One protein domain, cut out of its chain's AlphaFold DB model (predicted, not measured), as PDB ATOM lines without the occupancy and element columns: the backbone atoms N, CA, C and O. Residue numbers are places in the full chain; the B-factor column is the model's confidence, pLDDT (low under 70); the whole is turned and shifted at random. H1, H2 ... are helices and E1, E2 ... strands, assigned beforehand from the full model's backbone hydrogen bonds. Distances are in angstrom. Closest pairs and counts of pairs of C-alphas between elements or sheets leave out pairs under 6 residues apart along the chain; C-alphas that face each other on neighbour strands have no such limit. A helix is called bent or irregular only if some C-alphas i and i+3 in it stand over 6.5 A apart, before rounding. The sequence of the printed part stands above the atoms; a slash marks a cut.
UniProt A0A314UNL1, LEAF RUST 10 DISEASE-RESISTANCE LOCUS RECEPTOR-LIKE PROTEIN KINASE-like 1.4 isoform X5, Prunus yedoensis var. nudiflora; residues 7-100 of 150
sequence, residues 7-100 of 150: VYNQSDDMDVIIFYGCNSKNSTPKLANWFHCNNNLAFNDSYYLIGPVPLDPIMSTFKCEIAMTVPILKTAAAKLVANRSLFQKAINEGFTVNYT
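AT A GLANCE: This is residues 7 to 100 of the 150 residues of the protein "LEAF RUST 10 DISEASE-RESISTANCE LOCUS RECEPTOR-LIKE PROTEIN KINASE-like 1.4 isoform X5" of Prunus yedoensis var. nudiflora (UniProt A0A314UNL1). A strongly twisted sheet of four strands, E2, E3, E1 and E4, makes the body, and a helical hairpin, H2 and H3, packs on it. The unnamed link from E1 to E2 lies at one end of the long axis, and at the other end E5 pairs with residues 7 to 8, antiparallel. The printed part has 94 residues with five named strands and three named helices, along the chain E1 E2 E3 H1 E4 H2 H3 E5; the sheet's order is E2 - E3 - E1 - E4, all antiparallel. The class is mixed, helices and strands. The whole is compact, with a radius of gyration of the C-alphas of 14.0 A, yet elongated, spanning 45 by 27 by 23 A.

HOW THE PARTS SIT: E1, residues 13 to 22, is an inner strand. Its neighbour E3, residues 45 to 50, is antiparallel to it at 161 degrees, with N 19 and O 47 within hydrogen-bond range at 2.8 A. E2, residues 34 to 36, is an edge strand and forms a hairpin with E3; N 35 and O 46 are 2.9 A apart. H1, residues 57 to 60, is not on the sheet. E4, residues 66 to 73, is the other edge strand, antiparallel to E1 at 154 degrees, with N 14 and O 72 at 2.8 A. E3, H1 and E4 form a split strand-helix-strand unit, two strands running the same way with E1 between them; its crossover is right-handed. H2, residues 74 to 82, and H3, residues 84 to 93, form a helical hairpin: they touch, the closest C-alphas being those of Ala 76 and Ala 90, 5.3 A apart, at a shallow tilt of 18 degrees, opposite ways. Both are on the sheet, but only just at the sheet's level, with heights over the sheet of 3.5 A and 3.7 A. The closest C-alphas of E4 and H3 are those of Ile 72 and Ile 91, 6.5 A apart. H3 is irregular: C-alphas 85 and 88 are 7.7 A apart. Every O i to N i+4 pair is within hydrogen-bond range in H2, 4 of 6 in H3, and H1 is too short for such a pair. E5, residues 97 to 99, pairs with no named strand.

IN THESE COORDINATES: E1 begins at C-alpha 13, (-24.193, -28.052, 334.054), and is 26.3 A long. E2 measures 7.0 A, E3 17.5 A, H1 5.4 A, E4 22.7 A, H2 12.5 A and H3 14.6 A. E5, 6.1 A, ends at C-alpha 99, (-25.188, -15.690, 342.152).

THE WHOLE: The two C-alphas farthest apart, those of Asn 26 and Thr 100, are 48.1 A apart. The printed part has no cut. The link from E1 to E2 is long. Mean pLDDT of the printed part is 84.0; residues 26 to 27 and 52 to 61 are under 70.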
ATOM      1  N   VAL A   7     -25.376 -20.866 343.622       84.38
ATOM      2  CA  VAL A   7     -25.909 -22.202 343.373       84.38
ATOM      3  C   VAL A   7     -25.476 -22.633 341.978       84.38
ATOM      4  O   VAL A   7     -25.499 -21.833 341.038       84.38
ATOM      5  N   TYR A   8     -25.062 -23.892 341.838       80.12
ATOM      6  CA  TYR A   8     -24.752 -24.471 340.531       80.12
ATOM      7  C   TYR A   8     -25.996 -24.500 339.644       80.12
ATOM      8  O   TYR A   8     -27.109 -24.750 340.123       80.12
ATOM      9  N   ASN A   9     -25.822 -24.268 338.346       80.44
ATOM     10  CA  ASN A   9     -26.935 -24.269 337.412       80.44
ATOM     11  C   ASN A   9     -27.183 -25.686 336.872       80.44
ATOM     12  O   ASN A   9     -26.673 -26.086 335.830       80.44
ATOM     13  N   GLN A  10     -28.051 -26.442 337.550       78.12
ATOM     14  CA  GLN A  10     -28.397 -27.822 337.167       78.12
ATOM     15  C   GLN A  10     -29.009 -27.951 335.750       78.12
ATOM     16  O   GLN A  10     -28.999 -29.033 335.146       78.12
ATOM     17  N   SER A  11     -29.540 -26.861 335.185       83.00
ATOM     18  CA  SER A  11     -30.086 -26.848 333.823       83.00
ATOM     19  C   SER A  11     -28.997 -26.824 332.755       83.00
ATOM     20  O   SER A  11     -29.184 -27.446 331.708       83.00
ATOM     21  N   ASP A  12     -27.847 -26.215 333.038       86.81
ATOM     22  CA  ASP A  12     -26.771 -25.999 332.061       86.81
ATOM     23  C   ASP A  12     -25.501 -26.809 332.359       86.81
ATOM     24  O   ASP A  12     -24.689 -27.034 331.457       86.81
ATOM     25  N   ASP A  13     -25.373 -27.332 333.580       89.44
ATOM     26  CA  ASP A  13     -24.193 -28.052 334.054       89.44
ATOM     27  C   ASP A  13     -24.435 -29.563 334.220       89.44
ATOM     28  O   ASP A  13     -25.565 -30.050 334.326       89.44
ATOM     29  N   MET A  14     -23.349 -30.330 334.216       89.38
ATOM     30  CA  MET A  14     -23.315 -31.780 334.374       89.38
ATOM     31  C   MET A  14     -22.120 -32.185 335.230       89.38
ATOM     32  O   MET A  14     -21.033 -31.628 335.094       89.38
ATOM     33  N   ASP A  15     -22.311 -33.203 336.060       90.00
ATOM     34  CA  ASP A  15     -21.253 -33.688 336.934       90.00
ATOM     35  C   ASP A  15     -20.257 -34.585 336.203       90.00
ATOM     36  O   ASP A  15     -20.614 -35.485 335.428       90.00
ATOM     37  N   VAL A  16     -18.986 -34.364 336.524       91.25
ATOM     38  CA  VAL A  16     -17.884 -35.270 336.229       91.25
ATOM     39  C   VAL A  16     -17.279 -35.744 337.537       91.25
ATOM     40  O   VAL A  16     -16.874 -34.941 338.376       91.25
ATOM     41  N   ILE A  17     -17.177 -37.059 337.700       90.94
ATOM     42  CA  ILE A  17     -16.508 -37.658 338.855       90.94
ATOM     43  C   ILE A  17     -15.093 -38.025 338.443       90.94
ATOM     44  O   ILE A  17     -14.901 -38.755 337.475       90.94
ATOM     45  N   ILE A  18     -14.107 -37.527 339.176       92.00
ATOM     46  CA  ILE A  18     -12.689 -37.740 338.924       92.00
ATOM     47  C   ILE A  18     -12.108 -38.574 340.061       92.00
ATOM     48  O   ILE A  18     -12.243 -38.229 341.235       92.00
ATOM     49  N   PHE A  19     -11.430 -39.651 339.694       90.62
ATOM     50  CA  PHE A  19     -10.784 -40.582 340.601       90.62
ATOM     51  C   PHE A  19      -9.268 -40.463 340.482       90.62
ATOM     52  O   PHE A  19      -8.730 -40.429 339.373       90.62
ATOM     53  N   TYR A  20      -8.582 -40.439 341.620       92.00
ATOM     54  CA  TYR A  20      -7.122 -40.400 341.708       92.00
ATOM     55  C   TYR A  20      -6.614 -41.530 342.602       92.00
ATOM     56  O   TYR A  20      -7.318 -41.974 343.513       92.00
ATOM     57  N   GLY A  21      -5.382 -41.982 342.372       90.81
ATOM     58  CA  GLY A  21      -4.784 -43.013 343.222       90.81
ATOM     59  C   GLY A  21      -5.293 -44.417 342.908       90.81
ATOM     60  O   GLY A  21      -5.426 -45.235 343.812       90.81
ATOM     61  N   CYS A  22      -5.665 -44.704 341.661       88.50
ATOM     62  CA  CYS A  22      -6.322 -45.960 341.317       88.50
ATOM     63  C   CYS A  22      -5.317 -47.101 341.107       88.50
ATOM     64  O   CYS A  22      -4.422 -47.023 340.268       88.50
ATOM     65  N   ASN A  23      -5.494 -48.226 341.801       87.25
ATOM     66  CA  ASN A  23      -4.710 -49.431 341.528       87.25
ATOM     67  C   ASN A  23      -5.267 -50.175 340.306       87.25
ATOM     68  O   ASN A  23      -6.184 -50.985 340.432       87.25
ATOM     69  N   SER A  24      -4.695 -49.926 339.125       78.12
ATOM     70  CA  SER A  24      -5.140 -50.547 337.867       78.12
ATOM     71  C   SER A  24      -4.111 -51.499 337.239       78.12
ATOM     72  O   SER A  24      -4.069 -51.682 336.022       78.12
ATOM     73  N   LYS A  25      -3.279 -52.148 338.068       72.94
ATOM     74  CA  LYS A  25      -2.204 -53.064 337.624       72.94
ATOM     75  C   LYS A  25      -2.664 -54.168 336.661       72.94
ATOM     76  O   LYS A  25      -1.870 -54.610 335.841       72.94
ATOM     77  N   ASN A  26      -3.932 -54.571 336.734       68.81
ATOM     78  CA  ASN A  26      -4.491 -55.664 335.935       68.81
ATOM     79  C   ASN A  26      -5.265 -55.185 334.690       68.81
ATOM     80  O   ASN A  26      -5.911 -55.992 334.028       68.81
ATOM     81  N   SER A  27      -5.240 -53.887 334.373       68.50
ATOM     82  CA  SER A  27      -6.039 -53.291 333.295       68.50
ATOM     83  C   SER A  27      -5.147 -52.741 332.190       68.50
ATOM     84  O   SER A  27      -4.907 -51.537 332.083       68.50
ATOM     85  N   THR A  28      -4.632 -53.659 331.376       71.56
ATOM     86  CA  THR A  28      -3.881 -53.371 330.151       71.56
ATOM     87  C   THR A  28      -4.620 -53.968 328.946       71.56
ATOM     88  O   THR A  28      -4.789 -55.188 328.918       71.56
ATOM     89  N   PRO A  29      -5.040 -53.159 327.950       77.62
ATOM     90  CA  PRO A  29      -4.835 -51.711 327.833       77.62
ATOM     91  C   PRO A  29      -5.673 -50.900 328.837       77.62
ATOM     92  O   PRO A  29      -6.693 -51.372 329.339       77.62
ATOM     93  N   LYS A  30      -5.228 -49.673 329.141       81.81
ATOM     94  CA  LYS A  30      -5.971 -48.745 330.009       81.81
ATOM     95  C   LYS A  30      -7.316 -48.387 329.368       81.81
ATOM     96  O   LYS A  30      -7.431 -48.336 328.144       81.81
ATOM     97  N   LEU A  31      -8.322 -48.112 330.199       82.00
ATOM     98  CA  LEU A  31      -9.637 -47.669 329.724       82.00
ATOM     99  C   LEU A  31      -9.559 -46.286 329.069       82.00
ATOM    100  O   LEU A  31      -8.695 -45.476 329.394       82.00
ATOM    101  N   ALA A  32     -10.510 -45.991 328.184       83.00
ATOM    102  CA  ALA A  32     -10.531 -44.751 327.403       83.00
ATOM    103  C   ALA A  32     -10.677 -43.466 328.243       83.00
ATOM    104  O   ALA A  32     -10.363 -42.378 327.771       83.00
ATOM    105  N   ASN A  33     -11.178 -43.580 329.473       86.12
ATOM    106  CA  ASN A  33     -11.336 -42.483 330.424       86.12
ATOM    107  C   ASN A  33     -10.161 -42.357 331.411       86.12
ATOM    108  O   ASN A  33     -10.255 -41.602 332.378       86.12
ATOM    109  N   TRP A  34      -9.083 -43.110 331.192       90.00
ATOM    110  CA  TRP A  34      -7.847 -42.995 331.955       90.00
ATOM    111  C   TRP A  34      -7.086 -41.719 331.588       90.00
ATOM    112  O   TRP A  34      -7.038 -41.311 330.427       90.00
ATOM    113  N   PHE A  35      -6.424 -41.133 332.577       88.81
ATOM    114  CA  PHE A  35      -5.403 -40.115 332.386       88.81
ATOM    115  C   PHE A  35      -4.313 -40.261 333.449       88.81
ATOM    116  O   PHE A  35      -4.544 -40.786 334.540       88.81
ATOM    117  N   HIS A  36      -3.110 -39.790 333.132       86.81
ATOM    118  CA  HIS A  36      -2.015 -39.767 334.090       86.81
ATOM    119  C   HIS A  36      -2.070 -38.489 334.930       86.81
ATOM    120  O   HIS A  36      -2.125 -37.387 334.382       86.81
ATOM    121  N   CYS A  37      -2.012 -38.632 336.252       86.31
ATOM    122  CA  CYS A  37      -1.857 -37.516 337.175       86.31
ATOM    123  C   CYS A  37      -0.697 -37.823 338.118       86.31
ATOM    124  O   CYS A  37      -0.739 -38.805 338.855       86.31
ATOM    125  N   ASN A  38       0.344 -36.989 338.084       84.50
ATOM    126  CA  ASN A  38       1.455 -37.124 339.013       84.50
ATOM    127  C   ASN A  38       1.058 -36.505 340.356       84.50
ATOM    128  O   ASN A  38       1.065 -35.284 340.515       84.50
ATOM    129  N   ASN A  39       0.668 -37.352 341.298       80.25
ATOM    130  CA  ASN A  39       0.306 -36.985 342.657       80.25
ATOM    131  C   ASN A  39       1.185 -37.767 343.643       80.25
ATOM    132  O   ASN A  39       1.809 -38.761 343.290       80.25
ATOM    133  N   ASN A  40       1.254 -37.319 344.896       87.06
ATOM    134  CA  ASN A  40       2.040 -37.999 345.933       87.06
ATOM    135  C   ASN A  40       1.288 -39.216 346.521       87.06
ATOM    136  O   ASN A  40       1.349 -39.445 347.728       87.06
ATOM    137  N   LEU A  41       0.525 -39.944 345.698       87.25
ATOM    138  CA  LEU A  41      -0.265 -41.109 346.111       87.25
ATOM    139  C   LEU A  41       0.473 -42.415 345.800       87.25
ATOM    140  O   LEU A  41       1.509 -42.424 345.135       87.25
ATOM    141  N   ALA A  42      -0.059 -43.543 346.275       87.00
ATOM    142  CA  ALA A  42       0.565 -44.846 346.046       87.00
ATOM    143  C   ALA A  42       0.456 -45.312 344.581       87.00
ATOM    144  O   ALA A  42       1.252 -46.141 344.130       87.00
ATOM    145  N   PHE A  43      -0.525 -44.792 343.837       87.31
ATOM    146  CA  PHE A  43      -0.756 -45.097 342.426       87.31
ATOM    147  C   PHE A  43      -1.005 -43.817 341.617       87.31
ATOM    148  O   PHE A  43      -1.730 -42.934 342.056       87.31
ATOM    149  N   ASN A  44      -0.480 -43.754 340.390       87.38
ATOM    150  CA  ASN A  44      -0.587 -42.557 339.534       87.38
ATOM    151  C   ASN A  44      -1.691 -42.655 338.468       87.38
ATOM    152  O   ASN A  44      -1.795 -41.791 337.591       87.38
ATOM    153  N   ASP A  45      -2.467 -43.742 338.472       89.19
ATOM    154  CA  ASP A  45      -3.579 -43.878 337.541       89.19
ATOM    155  C   ASP A  45      -4.779 -43.081 338.041       89.19
ATOM    156  O   ASP A  45      -5.184 -43.190 339.206       89.19
ATOM    157  N   SER A  46      -5.371 -42.330 337.121       90.69
ATOM    158  CA  SER A  46      -6.580 -41.558 337.352       90.69
ATOM    159  C   SER A  46      -7.605 -41.839 336.266       90.69
ATOM    160  O   SER A  46      -7.268 -42.191 335.134       90.69
ATOM    161  N   TYR A  47      -8.876 -41.685 336.618       89.94
ATOM    162  CA  TYR A  47     -10.006 -41.939 335.729       89.94
ATOM    163  C   TYR A  47     -11.074 -40.876 335.930       89.94
ATOM    164  O   TYR A  47     -11.160 -40.277 336.998       89.94
ATOM    165  N   TYR A  48     -11.916 -40.653 334.926       90.12
ATOM    166  CA  TYR A  48     -13.086 -39.790 335.077       90.12
ATOM    167  C   TYR A  48     -14.356 -40.427 334.519       90.12
ATOM    168  O   TYR A  48     -14.309 -41.208 333.571       90.12
ATOM    169  N   LEU A  49     -15.505 -40.065 335.077       87.88
ATOM    170  CA  LEU A  49     -16.828 -40.414 334.573       87.88
ATOM    171  C   LEU A  49     -17.651 -39.162 334.319       87.88
ATOM    172  O   LEU A  49     -17.501 -38.181 335.033       87.88
ATOM    173  N   ILE A  50     -18.534 -39.218 333.326       85.81
ATOM    174  CA  ILE A  50     -19.442 -38.122 332.974       85.81
ATOM    175  C   ILE A  50     -20.874 -38.601 333.216       85.81
ATOM    176  O   ILE A  50     -21.265 -39.627 332.658       85.81
ATOM    177  N   GLY A  51     -21.655 -37.836 333.980       71.12
ATOM    178  CA  GLY A  51     -23.070 -38.110 334.239       71.12
ATOM    179  C   GLY A  51     -23.352 -39.055 335.407       71.12
ATOM    180  O   GLY A  51     -22.420 -39.518 336.069       71.12
ATOM    181  N   PRO A  52     -24.646 -39.339 335.674       57.38
ATOM    182  CA  PRO A  52     -25.040 -40.286 336.703       57.38
ATOM    183  C   PRO A  52     -24.493 -41.648 336.304       57.38
ATOM    184  O   PRO A  52     -24.896 -42.231 335.300       57.38
ATOM    185  N   VAL A  53     -23.510 -42.098 337.073       48.97
ATOM    186  CA  VAL A  53     -22.801 -43.359 336.895       48.97
ATOM    187  C   VAL A  53     -23.837 -44.473 336.689       48.97
ATOM    188  O   VAL A  53     -24.532 -44.809 337.651       48.97
ATOM    189  N   PRO A  54     -23.964 -45.119 335.507       49.88
ATOM    190  CA  PRO A  54     -24.266 -46.532 335.583       49.88
ATOM    191  C   PRO A  54     -23.063 -47.098 336.326       49.88
ATOM    192  O   PRO A  54     -21.934 -46.796 335.941       49.88
ATOM    193  N   LEU A  55     -23.293 -47.789 337.442       50.16
ATOM    194  CA  LEU A  55     -22.267 -48.544 338.157       50.16
ATOM    195  C   LEU A  55     -21.623 -49.492 337.146       50.16
ATOM    196  O   LEU A  55     -22.063 -50.628 336.999       50.16
ATOM    197  N   ASP A  56     -20.655 -48.989 336.383       50.88
ATOM    198  CA  ASP A  56     -19.923 -49.772 335.418       50.88
ATOM    199  C   ASP A  56     -19.230 -50.813 336.290       50.88
ATOM    200  O   ASP A  56     -18.450 -50.432 337.176       50.88
ATOM    201  N   PRO A  57     -19.563 -52.107 336.147       51.69
ATOM    202  CA  PRO A  57     -19.026 -53.149 337.013       51.69
ATOM    203  C   PRO A  57     -17.495 -53.093 337.069       51.69
ATOM    204  O   PRO A  57     -16.898 -53.436 338.086       51.69
ATOM    205  N   ILE A  58     -16.867 -52.565 336.014       51.28
ATOM    206  CA  ILE A  58     -15.427 -52.376 335.888       51.28
ATOM    207  C   ILE A  58     -14.882 -51.373 336.923       51.28
ATOM    208  O   ILE A  58     -13.773 -51.553 337.428       51.28
ATOM    209  N   MET A  59     -15.650 -50.358 337.325       58.31
ATOM    210  CA  MET A  59     -15.231 -49.406 338.357       58.31
ATOM    211  C   MET A  59     -15.374 -49.919 339.788       58.31
ATOM    212  O   MET A  59     -14.676 -49.420 340.664       58.31
ATOM    213  N   SER A  60     -16.170 -50.969 340.026       60.22
ATOM    214  CA  SER A  60     -16.154 -51.676 341.319       60.22
ATOM    215  C   SER A  60     -14.823 -52.400 341.579       60.22
ATOM    216  O   SER A  60     -14.456 -52.658 342.726       60.22
ATOM    217  N   THR A  61     -14.069 -52.688 340.513       63.38
ATOM    218  CA  THR A  61     -12.767 -53.363 340.569       63.38
ATOM    219  C   THR A  61     -11.595 -52.428 340.868       63.38
ATOM    220  O   THR A  61     -10.562 -52.899 341.349       63.38
ATOM    221  N   PHE A  62     -11.722 -51.120 340.617       73.38
ATOM    222  CA  PHE A  62     -10.646 -50.165 340.887       73.38
ATOM    223  C   PHE A  62     -10.773 -49.580 342.288       73.38
ATOM    224  O   PHE A  62     -11.711 -48.854 342.604       73.38
ATOM    225  N   LYS A  63      -9.777 -49.854 343.130       81.81
ATOM    226  CA  LYS A  63      -9.602 -49.134 344.393       81.81
ATOM    227  C   LYS A  63      -8.848 -47.843 344.103       81.81
ATOM    228  O   LYS A  63      -7.671 -47.907 343.753       81.81
ATOM    229  N   CYS A  64      -9.544 -46.718 344.221       87.00
ATOM    230  CA  CYS A  64      -8.989 -45.372 344.109       87.00
ATOM    231  C   CYS A  64      -8.986 -44.704 345.486       87.00
ATOM    232  O   CYS A  64      -9.888 -44.942 346.289       87.00
ATOM    233  N   GLU A  65      -7.978 -43.883 345.760       90.38
ATOM    234  CA  GLU A  65      -7.817 -43.217 347.057       90.38
ATOM    235  C   GLU A  65      -8.723 -41.990 347.195       90.38
ATOM    236  O   GLU A  65      -9.230 -41.708 348.279       90.38
ATOM    237  N   ILE A  66      -8.942 -41.265 346.094       90.56
ATOM    238  CA  ILE A  66      -9.696 -40.009 346.089       90.56
ATOM    239  C   ILE A  66     -10.750 -40.060 344.988       90.56
ATOM    240  O   ILE A  66     -10.447 -40.435 343.855       90.56
ATOM    241  N   ALA A  67     -11.964 -39.622 345.316       89.56
ATOM    242  CA  ALA A  67     -13.029 -39.333 344.364       89.56
ATOM    243  C   ALA A  67     -13.518 -37.895 344.580       89.56
ATOM    244  O   ALA A  67     -13.803 -37.496 345.708       89.56
ATOM    245  N   MET A  68     -13.611 -37.118 343.505       90.44
ATOM    246  CA  MET A  68     -14.103 -35.740 343.528       90.44
ATOM    247  C   MET A  68     -15.157 -35.549 342.448       90.44
ATOM    248  O   MET A  68     -14.982 -36.034 341.337       90.44
ATOM    249  N   THR A  69     -16.222 -34.819 342.763       90.19
ATOM    250  CA  THR A  69     -17.244 -34.439 341.781       90.19
ATOM    251  C   THR A  69     -17.042 -32.981 341.410       90.19
ATOM    252  O   THR A  69     -16.924 -32.132 342.293       90.19
ATOM    253  N   VAL A  70     -16.958 -32.704 340.112       91.06
ATOM    254  CA  VAL A  70     -16.738 -31.369 339.557       91.06
ATOM    255  C   VAL A  70     -17.834 -31.091 338.525       91.06
ATOM    256  O   VAL A  70     -17.976 -31.883 337.589       91.06
ATOM    257  N   PRO A  71     -18.595 -29.994 338.661       91.44
ATOM    258  CA  PRO A  71     -19.538 -29.590 337.628       91.44
ATOM    259  C   PRO A  71     -18.791 -29.050 336.400       91.44
ATOM    260  O   PRO A  71     -17.772 -28.370 336.525       91.44
ATOM    261  N   ILE A  72     -19.300 -29.344 335.205       93.44
ATOM    262  CA  ILE A  72     -18.863 -28.766 333.924       93.44
ATOM    263  C   ILE A  72     -20.081 -28.396 333.077       93.44
ATOM    264  O   ILE A  72     -21.154 -28.966 333.254       93.44
ATOM    265  N   LEU A  73     -19.922 -27.518 332.088       94.31
ATOM    266  CA  LEU A  73     -20.997 -27.239 331.126       94.31
ATOM    267  C   LEU A  73     -21.448 -28.514 330.386       94.31
ATOM    268  O   LEU A  73     -20.621 -29.281 329.882       94.31
ATOM    269  N   LYS A  74     -22.760 -28.702 330.190       92.44
ATOM    270  CA  LYS A  74     -23.325 -29.809 329.383       92.44
ATOM    271  C   LYS A  74     -22.763 -29.844 327.962       92.44
ATOM    272  O   LYS A  74     -22.529 -30.913 327.400       92.44
ATOM    273  N   THR A  75     -22.498 -28.678 327.377       94.38
ATOM    274  CA  THR A  75     -21.879 -28.563 326.048       94.38
ATOM    275  C   THR A  75     -20.423 -29.038 326.048       94.38
ATOM    276  O   THR A  75     -19.994 -29.684 325.089       94.38
ATOM    277  N   ALA A  76     -19.669 -28.780 327.120       94.88
ATOM    278  CA  ALA A  76     -18.321 -29.309 327.312       94.88
ATOM    279  C   ALA A  76     -18.353 -30.828 327.536       94.88
ATOM    280  O   ALA A  76     -17.573 -31.553 326.917       94.88
ATOM    281  N   ALA A  77     -19.313 -31.326 328.321       91.81
ATOM    282  CA  ALA A  77     -19.540 -32.755 328.520       91.81
ATOM    283  C   ALA A  77     -19.825 -33.479 327.192       91.81
ATOM    284  O   ALA A  77     -19.198 -34.498 326.900       91.81
ATOM    285  N   ALA A  78     -20.693 -32.928 326.338       92.12
ATOM    286  CA  ALA A  78     -20.996 -33.495 325.022       92.12
ATOM    287  C   ALA A  78     -19.753 -33.576 324.114       92.12
ATOM    288  O   ALA A  78     -19.496 -34.612 323.495       92.12
ATOM    289  N   LYS A  79     -18.932 -32.515 324.079       93.12
ATOM    290  CA  LYS A  79     -17.648 -32.516 323.351       93.12
ATOM    291  C   LYS A  79     -16.680 -33.554 323.921       93.12
ATOM    292  O   LYS A  79     -15.992 -34.224 323.157       93.12
ATOM    293  N   LEU A  80     -16.633 -33.696 325.244       91.31
ATOM    294  CA  LEU A  80     -15.757 -34.640 325.931       91.31
ATOM    295  C   LEU A  80     -16.159 -36.100 325.677       91.31
ATOM    296  O   LEU A  80     -15.288 -36.950 325.492       91.31
ATOM    297  N   VAL A  81     -17.462 -36.397 325.617       88.88
ATOM    298  CA  VAL A  81     -17.973 -37.719 325.219       88.88
ATOM    299  C   VAL A  81     -17.492 -38.080 323.813       88.88
ATOM    300  O   VAL A  81     -17.040 -39.207 323.609       88.88
ATOM    301  N   ALA A  82     -17.536 -37.124 322.880       90.69
ATOM    302  CA  ALA A  82     -17.081 -37.312 321.503       90.69
ATOM    303  C   ALA A  82     -15.549 -37.376 321.371       90.69
ATOM    304  O   ALA A  82     -15.033 -38.111 320.531       90.69
ATOM    305  N   ASN A  83     -14.808 -36.620 322.186       91.50
ATOM    306  CA  ASN A  83     -13.350 -36.587 322.164       91.50
ATOM    307  C   ASN A  83     -12.758 -36.482 323.577       91.50
ATOM    308  O   ASN A  83     -12.638 -35.404 324.162       91.50
ATOM    309  N   ARG A  84     -12.285 -37.625 324.078       88.62
ATOM    310  CA  ARG A  84     -11.757 -37.800 325.439       88.62
ATOM    311  C   ARG A  84     -10.450 -37.050 325.706       88.62
ATOM    312  O   ARG A  84     -10.153 -36.754 326.860       88.62
ATOM    313  N   SER A  85      -9.704 -36.679 324.660       90.56
ATOM    314  CA  SER A  85      -8.489 -35.858 324.801       90.56
ATOM    315  C   SER A  85      -8.779 -34.422 325.254       90.56
ATOM    316  O   SER A  85      -7.878 -33.717 325.701       90.56
ATOM    317  N   LEU A  86     -10.044 -33.989 325.203       93.50
ATOM    318  CA  LEU A  86     -10.477 -32.665 325.645       93.50
ATOM    319  C   LEU A  86     -10.733 -32.575 327.155       93.50
ATOM    320  O   LEU A  86     -11.238 -31.551 327.599       93.50
ATOM    321  N   PHE A  87     -10.399 -33.600 327.946       92.44
ATOM    322  CA  PHE A  87     -10.707 -33.638 329.381       92.44
ATOM    323  C   PHE A  87     -10.216 -32.395 330.127       92.44
ATOM    324  O   PHE A  87     -11.018 -31.678 330.719       92.44
ATOM    325  N   GLN A  88      -8.926 -32.073 330.013       92.50
ATOM    326  CA  GLN A  88      -8.360 -30.887 330.659       92.50
ATOM    327  C   GLN A  88      -9.045 -29.596 330.189       92.50
ATOM    328  O   GLN A  88      -9.304 -28.704 330.992       92.50
ATOM    329  N   LYS A  89      -9.377 -29.502 328.897       94.88
ATOM    330  CA  LYS A  89     -10.085 -28.345 328.346       94.88
ATOM    331  C   LYS A  89     -11.496 -28.221 328.924       94.88
ATOM    332  O   LYS A  89     -11.881 -27.116 329.275       94.88
ATOM    333  N   ALA A  90     -12.232 -29.325 329.045       94.06
ATOM    334  CA  ALA A  90     -13.581 -29.338 329.605       94.06
ATOM    335  C   ALA A  90     -13.590 -28.918 331.082       94.06
ATOM    336  O   ALA A  90     -14.445 -28.136 331.478       94.06
ATOM    337  N   ILE A  91     -12.606 -29.368 331.870       94.44
ATOM    338  CA  ILE A  91     -12.435 -28.926 333.263       94.44
ATOM    339  C   ILE A  91     -12.094 -27.430 333.327       94.44
ATOM    340  O   ILE A  91     -12.673 -26.703 334.128       94.44
ATOM    341  N   ASN A  92     -11.196 -26.952 332.463       94.94
ATOM    342  CA  ASN A  92     -10.778 -25.547 332.444       94.94
ATOM    343  C   ASN A  92     -11.845 -24.585 331.893       94.94
ATOM    344  O   ASN A  92     -11.781 -23.393 332.177       94.94
ATOM    345  N   GLU A  93     -12.792 -25.070 331.086       95.44
ATOM    346  CA  GLU A  93     -13.925 -24.277 330.581       95.44
ATOM    347  C   GLU A  93     -14.893 -23.902 331.715       95.44
ATOM    348  O   GLU A  93     -15.523 -22.848 331.660       95.44
ATOM    349  N   GLY A  94     -14.944 -24.715 332.775       91.94
ATOM    350  CA  GLY A  94     -15.739 -24.456 333.969       91.94
ATOM    351  C   GLY A  94     -17.223 -24.785 333.802       91.94
ATOM    352  O   GLY A  94     -17.614 -25.656 333.019       91.94
ATOM    353  N   PHE A  95     -18.044 -24.109 334.599       92.44
ATOM    354  CA  PHE A  95     -19.484 -24.325 334.738       92.44
ATOM    355  C   PHE A  95     -20.179 -23.012 335.108       92.44
ATOM    356  O   PHE A  95     -19.525 -22.035 335.489       92.44
ATOM    357  N   THR A  96     -21.504 -22.980 334.990       90.75
ATOM    358  CA  THR A  96     -22.293 -21.782 335.282       90.75
ATOM    359  C   THR A  96     -22.725 -21.756 336.744       90.75
ATOM    360  O   THR A  96     -23.114 -22.756 337.337       90.75
ATOM    361  N   VAL A  97     -22.706 -20.578 337.355       88.19
ATOM    362  CA  VAL A  97     -23.242 -20.383 338.704       88.19
ATOM    363  C   VAL A  97     -24.213 -19.226 338.711       88.19
ATOM    364  O   VAL A  97     -23.959 -18.175 338.126       88.19
ATOM    365  N   ASN A  98     -25.325 -19.431 339.403       87.81
ATOM    366  CA  ASN A  98     -26.275 -18.374 339.685       87.81
ATOM    367  C   ASN A  98     -25.883 -17.740 341.011       87.81
ATOM    368  O   ASN A  98     -25.886 -18.411 342.043       87.81
ATOM    369  N   TYR A  99     -25.535 -16.457 340.966       86.69
ATOM    370  CA  TYR A  99     -25.188 -15.690 342.152       86.69
ATOM    371  C   TYR A  99     -26.422 -15.023 342.738       86.69
ATOM    372  O   TYR A  99     -27.222 -14.418 342.023       86.69
ATOM    373  N   THR A 100     -26.531 -15.080 344.056       85.56
ATOM    374  CA  THR A 100     -27.521 -14.332 344.822       85.56
ATOM    375  C   THR A 100     -26.799 -13.481 345.848       85.56
ATOM    376  O   THR A 100     -25.899 -13.957 346.535       85.56
TER     377      THR A 100